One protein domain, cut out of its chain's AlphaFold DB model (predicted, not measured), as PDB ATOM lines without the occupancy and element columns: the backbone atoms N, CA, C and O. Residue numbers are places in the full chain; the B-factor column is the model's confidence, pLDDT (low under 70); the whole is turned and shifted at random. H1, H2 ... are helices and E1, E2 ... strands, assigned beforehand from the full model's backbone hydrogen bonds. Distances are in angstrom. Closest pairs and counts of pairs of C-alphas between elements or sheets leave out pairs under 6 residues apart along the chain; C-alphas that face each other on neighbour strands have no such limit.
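What this domain is: This is residues 19 to 81 of the 82 residues of an uncharacterized protein of archaeon BMS3Abin17 (UniProt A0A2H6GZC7). A small body, the strand hairpin E1 and E2 with helix H1 packed over one of its faces, closer to E2 than to E1, continues into a lone arm: residues 57 to 81, of which 62 to 79 belong to helix H2, stick out and stand free of the body. The arm makes much of the length. The printed part has 63 residues, with two named strands and two named helices in the order E1, E2, H1, H2; the two-stranded sheet is antiparallel and the class is mixed, helices and strands. The whole is extended, with a radius of gyration of the C-alphas of 17.4 A and spans of 46 by 27 by 21 A.

How they stand to each other: E1, residues 19 to 23, and E2, residues 29 to 35, form a hairpin through a tight link, antiparallel with 161 degrees between their directions. N 20 and O 33 are 2.8 A apart and N 22 and O 31 are 2.9 A apart, both within hydrogen-bond range. After another tight link comes H1, residues 38 to 52. Its closest C-alphas to E2 are those of Leu 41 and Cys 35, 5.7 A apart. E1 and H1 are near each other, with 6 pairs of C-alphas within 10 A. H2, residues 62 to 79, is apart from E1, E2 and H1. In H1 and H2 every O i to N i+4 pair is within hydrogen-bond range.

Where its parts are: E1 begins at C-alpha 19, (116.364, 116.342, 128.140), and measures 12.8 A from first to last C-alpha; E2 measures 17.3 A. H1 measures 20.9 A. H2, 26.3 A long, ends at C-alpha 79, (132.156, 144.545, 114.344).

The domain as a whole: The C-alphas farthest apart, those of Ile 30 and Lys 81, are 48.1 A apart. The printed part has no cut and no long link. Mean pLDDT of the printed part is 75.6; residues 54 to 66, 68, 75, 79 and 81 are under 70.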
ATOM      1  N   GLU A  19     117.742 116.725 127.857       82.44
ATOM      2  CA  GLU A  19     116.364 116.342 128.140       82.44
ATOM      3  C   GLU A  19     115.408 117.361 127.519       82.44
ATOM      4  O   GLU A  19     115.511 118.562 127.765       82.44
ATOM      5  N   ILE A  20     114.468 116.881 126.705       81.50
ATOM      6  CA  ILE A  20     113.486 117.708 126.002       81.50
ATOM      7  C   ILE A  20     112.108 117.349 126.538       81.50
ATOM      8  O   ILE A  20     111.603 116.253 126.304       81.50
ATOM      9  N   ALA A  21     111.485 118.280 127.257       84.25
ATOM     10  CA  ALA A  21     110.108 118.140 127.713       84.25
ATOM     11  C   ALA A  21     109.175 118.929 126.793       84.25
ATOM     12  O   ALA A  21     109.357 120.132 126.605       84.25
ATOM     13  N   ILE A  22     108.149 118.263 126.267       82.00
ATOM     14  CA  ILE A  22     107.080 118.928 125.523       82.00
ATOM     15  C   ILE A  22     105.991 119.311 126.516       82.00
ATOM     16  O   ILE A  22     105.527 118.480 127.306       82.00
ATOM     17  N   LYS A  23     105.600 120.585 126.484       83.06
ATOM     18  CA  LYS A  23     104.528 121.127 127.316       83.06
ATOM     19  C   LYS A  23     103.306 121.444 126.466       83.06
ATOM     20  O   LYS A  23     103.446 121.939 125.349       83.06
ATOM     21  N   GLY A  24     102.134 121.139 127.006       76.69
ATOM     22  CA  GLY A  24     100.853 121.554 126.451       76.69
ATOM     23  C   GLY A  24     100.594 123.043 126.678       76.69
ATOM     24  O   GLY A  24     101.392 123.754 127.294       76.69
ATOM     25  N   GLN A  25      99.455 123.523 126.178       76.00
ATOM     26  CA  GLN A  25      99.076 124.938 126.265       76.00
ATOM     27  C   GLN A  25      98.867 125.420 127.707       76.00
ATOM     28  O   GLN A  25      99.038 126.606 127.975       76.00
ATOM     29  N   MET A  26      98.545 124.521 128.644       84.06
ATOM     30  CA  MET A  26      98.391 124.849 130.064       84.06
ATOM     31  C   MET A  26      99.683 124.608 130.867       84.06
ATOM     32  O   MET A  26      99.681 124.676 132.095       84.06
ATOM     33  N   GLY A  27     100.809 124.363 130.185       80.12
ATOM     34  CA  GLY A  27     102.120 124.154 130.802       80.12
ATOM     35  C   GLY A  27     102.329 122.755 131.388       80.12
ATOM     36  O   GLY A  27     103.400 122.478 131.939       80.12
ATOM     37  N   GLU A  28     101.348 121.864 131.255       86.25
ATOM     38  CA  GLU A  28     101.431 120.468 131.649       86.25
ATOM     39  C   GLU A  28     102.419 119.708 130.759       86.25
ATOM     40  O   GLU A  28     102.508 119.936 129.553       86.25
ATOM     41  N   ARG A  29     103.192 118.791 131.347       85.50
ATOM     42  CA  ARG A  29     104.123 117.966 130.574       85.50
ATOM     43  C   ARG A  29     103.339 116.893 129.824       85.50
ATOM     44  O   ARG A  29     102.805 115.984 130.456       85.50
ATOM     45  N   ILE A  30     103.338 116.979 128.498       87.25
ATOM     46  CA  ILE A  30     102.646 116.030 127.619       87.25
ATOM     47  C   ILE A  30     103.582 114.962 127.052       87.25
ATOM     48  O   ILE A  30     103.125 113.868 126.731       87.25
ATOM     49  N   ASP A  31     104.884 115.252 126.954       86.31
ATOM     50  CA  ASP A  31     105.877 114.273 126.507       86.31
ATOM     51  C   ASP A  31     107.282 114.580 127.020       86.31
ATOM     52  O   ASP A  31     107.567 115.676 127.522       86.31
ATOM     53  N   PHE A  32     108.165 113.597 126.889       87.75
ATOM     54  CA  PHE A  32     109.544 113.691 127.328       87.75
ATOM     55  C   PHE A  32     110.477 112.836 126.467       87.75
ATOM     56  O   PHE A  32     110.250 111.643 126.275       87.75
ATOM     57  N   PHE A  33     111.584 113.437 126.038       84.88
ATOM     58  CA  PHE A  33     112.628 112.784 125.263       84.88
ATOM     59  C   PHE A  33     113.991 112.997 125.910       84.88
ATOM     60  O   PHE A  33     114.284 114.059 126.459       84.88
ATOM     61  N   ARG A  34     114.845 111.981 125.805       83.81
ATOM     62  CA  ARG A  34     116.223 112.014 126.289       83.81
ATOM     63  C   ARG A  34     117.158 111.762 125.120       83.81
ATOM     64  O   ARG A  34     116.992 110.784 124.397       83.81
ATOM     65  N   CYS A  35     118.135 112.639 124.962       81.88
ATOM     66  CA  CYS A  35     119.100 112.618 123.884       81.88
ATOM     67  C   CYS A  35     120.511 112.550 124.465       81.88
ATOM     68  O   CYS A  35     120.856 113.331 125.349       81.88
ATOM     69  N   ASN A  36     121.337 111.647 123.936       80.88
ATOM     70  CA  ASN A  36     122.726 111.498 124.369       80.88
ATOM     71  C   ASN A  36     123.732 111.877 123.267       80.88
ATOM     72  O   ASN A  36     124.931 111.913 123.527       80.88
ATOM     73  N   ASN A  37     123.274 112.114 122.029       80.44
ATOM     74  CA  ASN A  37     124.115 112.501 120.893       80.44
ATOM     75  C   ASN A  37     123.300 113.231 119.801       80.44
ATOM     76  O   ASN A  37     122.078 113.129 119.740       80.44
ATOM     77  N   ASN A  38     123.975 113.915 118.873       75.38
ATOM     78  CA  ASN A  38     123.313 114.700 117.816       75.38
ATOM     79  C   ASN A  38     122.398 113.886 116.880       75.38
ATOM     80  O   ASN A  38     121.451 114.437 116.322       75.38
ATOM     81  N   LYS A  39     122.658 112.588 116.693       79.56
ATOM     82  CA  LYS A  39     121.817 111.725 115.852       79.56
ATOM     83  C   LYS A  39     120.487 111.418 116.542       79.56
ATOM     84  O   LYS A  39     119.441 111.454 115.900       79.56
ATOM     85  N   ASP A  40     120.522 111.183 117.851       79.31
ATOM     86  CA  ASP A  40     119.325 111.003 118.672       79.31
ATOM     87  C   ASP A  40     118.473 112.274 118.653       79.31
ATOM     88  O   ASP A  40     117.258 112.187 118.481       79.31
ATOM     89  N   LEU A  41     119.105 113.451 118.732       80.94
ATOM     90  CA  LEU A  41     118.409 114.736 118.641       80.94
ATOM     91  C   LEU A  41     117.638 114.871 117.324       80.94
ATOM     92  O   LEU A  41     116.458 115.209 117.342       80.94
ATOM     93  N   GLN A  42     118.274 114.578 116.186       82.44
ATOM     94  CA  GLN A  42     117.623 114.655 114.873       82.44
ATOM     95  C   GLN A  42     116.425 113.705 114.765       82.44
ATOM     96  O   GLN A  42     115.368 114.097 114.270       82.44
ATOM     97  N   ASN A  43     116.563 112.483 115.284       86.06
ATOM     98  CA  ASN A  43     115.469 111.514 115.311       86.06
ATOM     99  C   ASN A  43     114.315 111.992 116.202       86.06
ATOM    100  O   ASN A  43     113.154 111.912 115.804       86.06
ATOM    101  N   ILE A  44     114.624 112.526 117.387       85.62
ATOM    102  CA  ILE A  44     113.632 113.073 118.321       85.62
ATOM    103  C   ILE A  44     112.886 114.252 117.689       85.62
ATOM    104  O   ILE A  44     111.663 114.311 117.774       85.62
ATOM    105  N   VAL A  45     113.591 115.156 117.003       83.19
ATOM    106  CA  VAL A  45     112.974 116.282 116.286       83.19
ATOM    107  C   VAL A  45     112.018 115.786 115.198       83.19
ATOM    108  O   VAL A  45     110.919 116.327 115.069       83.19
ATOM    109  N   GLY A  46     112.388 114.733 114.461       84.81
ATOM    110  CA  GLY A  46     111.505 114.078 113.492       84.81
ATOM    111  C   GLY A  46     110.234 113.522 114.138       84.81
ATOM    112  O   GLY A  46     109.131 113.829 113.694       84.81
ATOM    113  N   ILE A  47     110.371 112.796 115.252       86.25
ATOM    114  CA  ILE A  47     109.229 112.249 116.000       86.25
ATOM    115  C   ILE A  47     108.311 113.366 116.506       86.25
ATOM    116  O   ILE A  47     107.093 113.251 116.401       86.25
ATOM    117  N   ILE A  48     108.872 114.451 117.047       84.62
ATOM    118  CA  ILE A  48     108.088 115.597 117.526       84.62
ATOM    119  C   ILE A  48     107.314 116.233 116.365       84.62
ATOM    120  O   ILE A  48     106.129 116.535 116.518       84.62
ATOM    121  N   LYS A  49     107.955 116.396 115.202       81.31
ATOM    122  CA  LYS A  49     107.322 116.929 113.992       81.31
ATOM    123  C   LYS A  49     106.141 116.067 113.550       81.31
ATOM    124  O   LYS A  49     105.058 116.608 113.347       81.31
ATOM    125  N   ASP A  50     106.326 114.754 113.461       84.12
ATOM    126  CA  ASP A  50     105.282 113.835 112.999       84.12
ATOM    127  C   ASP A  50     104.139 113.705 114.015       84.12
ATOM    128  O   ASP A  50     102.966 113.692 113.645       84.12
ATOM    129  N   LYS A  51     104.464 113.647 115.312       83.69
ATOM    130  CA  LYS A  51     103.489 113.417 116.389       83.69
ATOM    131  C   LYS A  51     102.636 114.643 116.703       83.69
ATOM    132  O   LYS A  51     101.459 114.496 117.023       83.69
ATOM    133  N   TYR A  52     103.225 115.834 116.644       81.81
ATOM    134  CA  TYR A  52     102.560 117.081 117.033       81.81
ATOM    135  C   TYR A  52     102.276 118.012 115.854       81.81
ATOM    136  O   TYR A  52     101.741 119.098 116.061       81.81
ATOM    137  N   GLY A  53     102.644 117.626 114.628       73.12
ATOM    138  CA  GLY A  53     102.522 118.497 113.459       73.12
ATOM    139  C   GLY A  53     103.360 119.771 113.586       73.12
ATOM    140  O   GLY A  53     103.002 120.798 113.011       73.12
ATOM    141  N   PHE A  54     104.444 119.736 114.374       68.69
ATOM    142  CA  PHE A  54     105.282 120.906 114.632       68.69
ATOM    143  C   PHE A  54     105.954 121.355 113.331       68.69
ATOM    144  O   PHE A  54     106.895 120.724 112.846       68.69
ATOM    145  N   ASN A  55     105.483 122.461 112.756       60.59
ATOM    146  CA  ASN A  55     106.125 123.064 111.603       60.59
ATOM    147  C   ASN A  55     107.212 124.037 112.085       60.59
ATOM    148  O   ASN A  55     106.921 125.152 112.504       60.59
ATOM    149  N   PHE A  56     108.478 123.611 112.045       57.56
ATOM    150  CA  PHE A  56     109.631 124.489 112.313       57.56
ATOM    151  C   PHE A  56     109.900 125.490 111.185       57.56
ATOM    152  O   PHE A  56     110.822 126.293 111.294       57.56
ATOM    153  N   GLN A  57     109.122 125.438 110.103       56.03
ATOM    154  CA  GLN A  57     108.928 126.592 109.246       56.03
ATOM    155  C   GLN A  57     107.801 127.407 109.884       56.03
ATOM    156  O   GLN A  57     106.633 127.116 109.614       56.03
ATOM    157  N   PRO A  58     108.093 128.421 110.724       50.31
ATOM    158  CA  PRO A  58     107.167 129.532 110.748       50.31
ATOM    159  C   PRO A  58     107.026 129.960 109.285       50.31
ATOM    160  O   PRO A  58     108.013 129.969 108.543       50.31
ATOM    161  N   GLU A  59     105.813 130.261 108.842       50.78
ATOM    162  CA  GLU A  59     105.668 131.174 107.720       50.78
ATOM    163  C   GLU A  59     106.442 132.423 108.143       50.78
ATOM    164  O   GLU A  59     105.948 133.233 108.926       50.78
ATOM    165  N   ILE A  60     107.721 132.505 107.765       54.06
ATOM    166  CA  ILE A  60     108.502 133.708 107.957       54.06
ATOM    167  C   ILE A  60     107.792 134.670 107.031       54.06
ATOM    168  O   ILE A  60     107.974 134.608 105.812       54.06
ATOM    169  N   LYS A  61     106.904 135.491 107.593       55.97
ATOM    170  CA  LYS A  61     106.327 136.605 106.857       55.97
ATOM    171  C   LYS A  61     107.519 137.348 106.277       55.97
ATOM    172  O   LYS A  61     108.501 137.556 106.988       55.97
ATOM    173  N   GLU A  62     107.486 137.678 104.989       57.34
ATOM    174  CA  GLU A  62     108.620 138.317 104.302       57.34
ATOM    175  C   GLU A  62     109.212 139.472 105.130       57.34
ATOM    176  O   GLU A  62     110.431 139.605 105.234       57.34
ATOM    177  N   GLU A  63     108.344 140.204 105.827       61.03
ATOM    178  CA  GLU A  63     108.633 141.249 106.813       61.03
ATOM    179  C   GLU A  63     109.652 140.837 107.900       61.03
ATOM    180  O   GLU A  63     110.623 141.558 108.151       61.03
ATOM    181  N   ASP A  64     109.499 139.658 108.507       59.94
ATOM    182  CA  ASP A  64     110.393 139.149 109.555       59.94
ATOM    183  C   ASP A  64     111.766 138.745 108.988       59.94
ATOM    184  O   ASP A  64     112.801 138.947 109.630       59.94
ATOM    185  N   SER A  65     111.803 138.242 107.747       61.06
ATOM    186  CA  SER A  65     113.059 137.901 107.061       61.06
ATOM    187  C   SER A  65     113.893 139.143 106.721       61.06
ATOM    188  O   SER A  65     115.124 139.128 106.842       61.06
ATOM    189  N   VAL A  66     113.225 140.236 106.336       68.81
ATOM    190  CA  VAL A  66     113.853 141.527 106.025       68.81
ATOM    191  C   VAL A  66     114.423 142.152 107.298       68.81
ATOM    192  O   VAL A  66     115.575 142.591 107.304       68.81
ATOM    193  N   ASN A  67     113.670 142.111 108.400       72.06
ATOM    194  CA  ASN A  67     114.131 142.594 109.702       72.06
ATOM    195  C   ASN A  67     115.340 141.808 110.230       72.06
ATOM    196  O   ASN A  67     116.270 142.406 110.774       72.06
ATOM    197  N   PHE A  68     115.370 140.486 110.041       69.31
ATOM    198  CA  PHE A  68     116.518 139.671 110.433       69.31
ATOM    199  C   PHE A  68     117.784 140.030 109.644       69.31
ATOM    200  O   PHE A  68     118.831 140.259 110.247       69.31
ATOM    201  N   LYS A  69     117.692 140.147 108.311       73.06
ATOM    202  CA  LYS A  69     118.837 140.548 107.471       73.06
ATOM    203  C   LYS A  69     119.403 141.901 107.887       73.06
ATOM    204  O   LYS A  69     120.615 142.033 108.026       73.06
ATOM    205  N   LYS A  70     118.525 142.870 108.151       78.81
ATOM    206  CA  LYS A  70     118.923 144.216 108.561       78.81
ATOM    207  C   LYS A  70     119.677 144.212 109.897       78.81
ATOM    208  O   LYS A  70     120.731 144.829 109.998       78.81
ATOM    209  N   ARG A  71     119.206 143.440 110.885       73.56
ATOM    210  CA  ARG A  71     119.908 143.269 112.172       73.56
ATOM    211  C   ARG A  71     121.288 142.626 112.013       73.56
ATOM    212  O   ARG A  71     122.233 143.053 112.664       73.56
ATOM    213  N   VAL A  72     121.417 141.625 111.141       77.44
ATOM    214  CA  VAL A  72     122.706 140.963 110.865       77.44
ATOM    215  C   VAL A  72     123.696 141.918 110.186       77.44
ATOM    216  O   VAL A  72     124.886 141.893 110.497       77.44
ATOM    217  N   GLU A  73     123.229 142.766 109.268       78.44
ATOM    218  CA  GLU A  73     124.060 143.800 108.637       78.44
ATOM    219  C   GLU A  73     124.513 144.870 109.639       78.44
ATOM    220  O   GLU A  73     125.675 145.273 109.613       78.44
ATOM    221  N   GLU A  74     123.638 145.284 110.556       80.62
ATOM    222  CA  GLU A  74     123.967 146.231 111.626       80.62
ATOM    223  C   GLU A  74     125.008 145.661 112.605       80.62
ATOM    224  O   GLU A  74     125.969 146.354 112.948       80.62
ATOM    225  N   GLU A  75     124.881 144.392 113.006       69.75
ATOM    226  CA  GLU A  75     125.877 143.716 113.850       69.75
ATOM    227  C   GLU A  75     127.229 143.558 113.138       69.75
ATOM    228  O   GLU A  75     128.276 143.800 113.742       69.75
ATOM    229  N   ARG A  76     127.230 143.224 111.839       72.00
ATOM    230  CA  ARG A  76     128.459 143.178 111.024       72.00
ATOM    231  C   ARG A  76     129.138 144.541 110.929       72.00
ATOM    232  O   ARG A  76     130.341 144.638 111.144       72.00
ATOM    233  N   ALA A  77     128.368 145.593 110.662       78.31
ATOM    234  CA  ALA A  77     128.893 146.951 110.563       78.31
ATOM    235  C   ALA A  77     129.434 147.483 111.904       78.31
ATOM    236  O   ALA A  77     130.301 148.357 111.915       78.31
ATOM    237  N   TRP A  78     128.918 146.988 113.034       79.88
ATOM    238  CA  TRP A  78     129.456 147.295 114.360       79.88
ATOM    239  C   TRP A  78     130.786 146.580 114.623       79.88
ATOM    240  O   TRP A  78     131.709 147.208 115.140       79.88
ATOM    241  N   LEU A  79     130.911 145.311 114.221       68.56
ATOM    242  CA  LEU A  79     132.156 144.545 114.344       68.56
ATOM    243  C   LEU A  79     133.295 145.133 113.502       68.56
ATOM    244  O   LEU A  79     134.419 145.185 113.982       68.56
ATOM    245  N   ASP A  80     133.004 145.638 112.299       72.25
ATOM    246  CA  ASP A  80     134.005 146.281 111.428       72.25
ATOM    247  C   ASP A  80     134.484 147.656 111.944       72.25
ATOM    248  O   ASP A  80     135.432 148.229 111.406       72.25
ATOM    249  N   LYS A  81     133.819 148.222 112.960       68.94
ATOM    250  CA  LYS A  81     134.188 149.504 113.591       68.94
ATOM    251  C   LYS A  81     135.032 149.357 114.864       68.94
ATOM    252  O   LYS A  81     135.424 150.391 115.410       68.94
TER     253      LYS A  81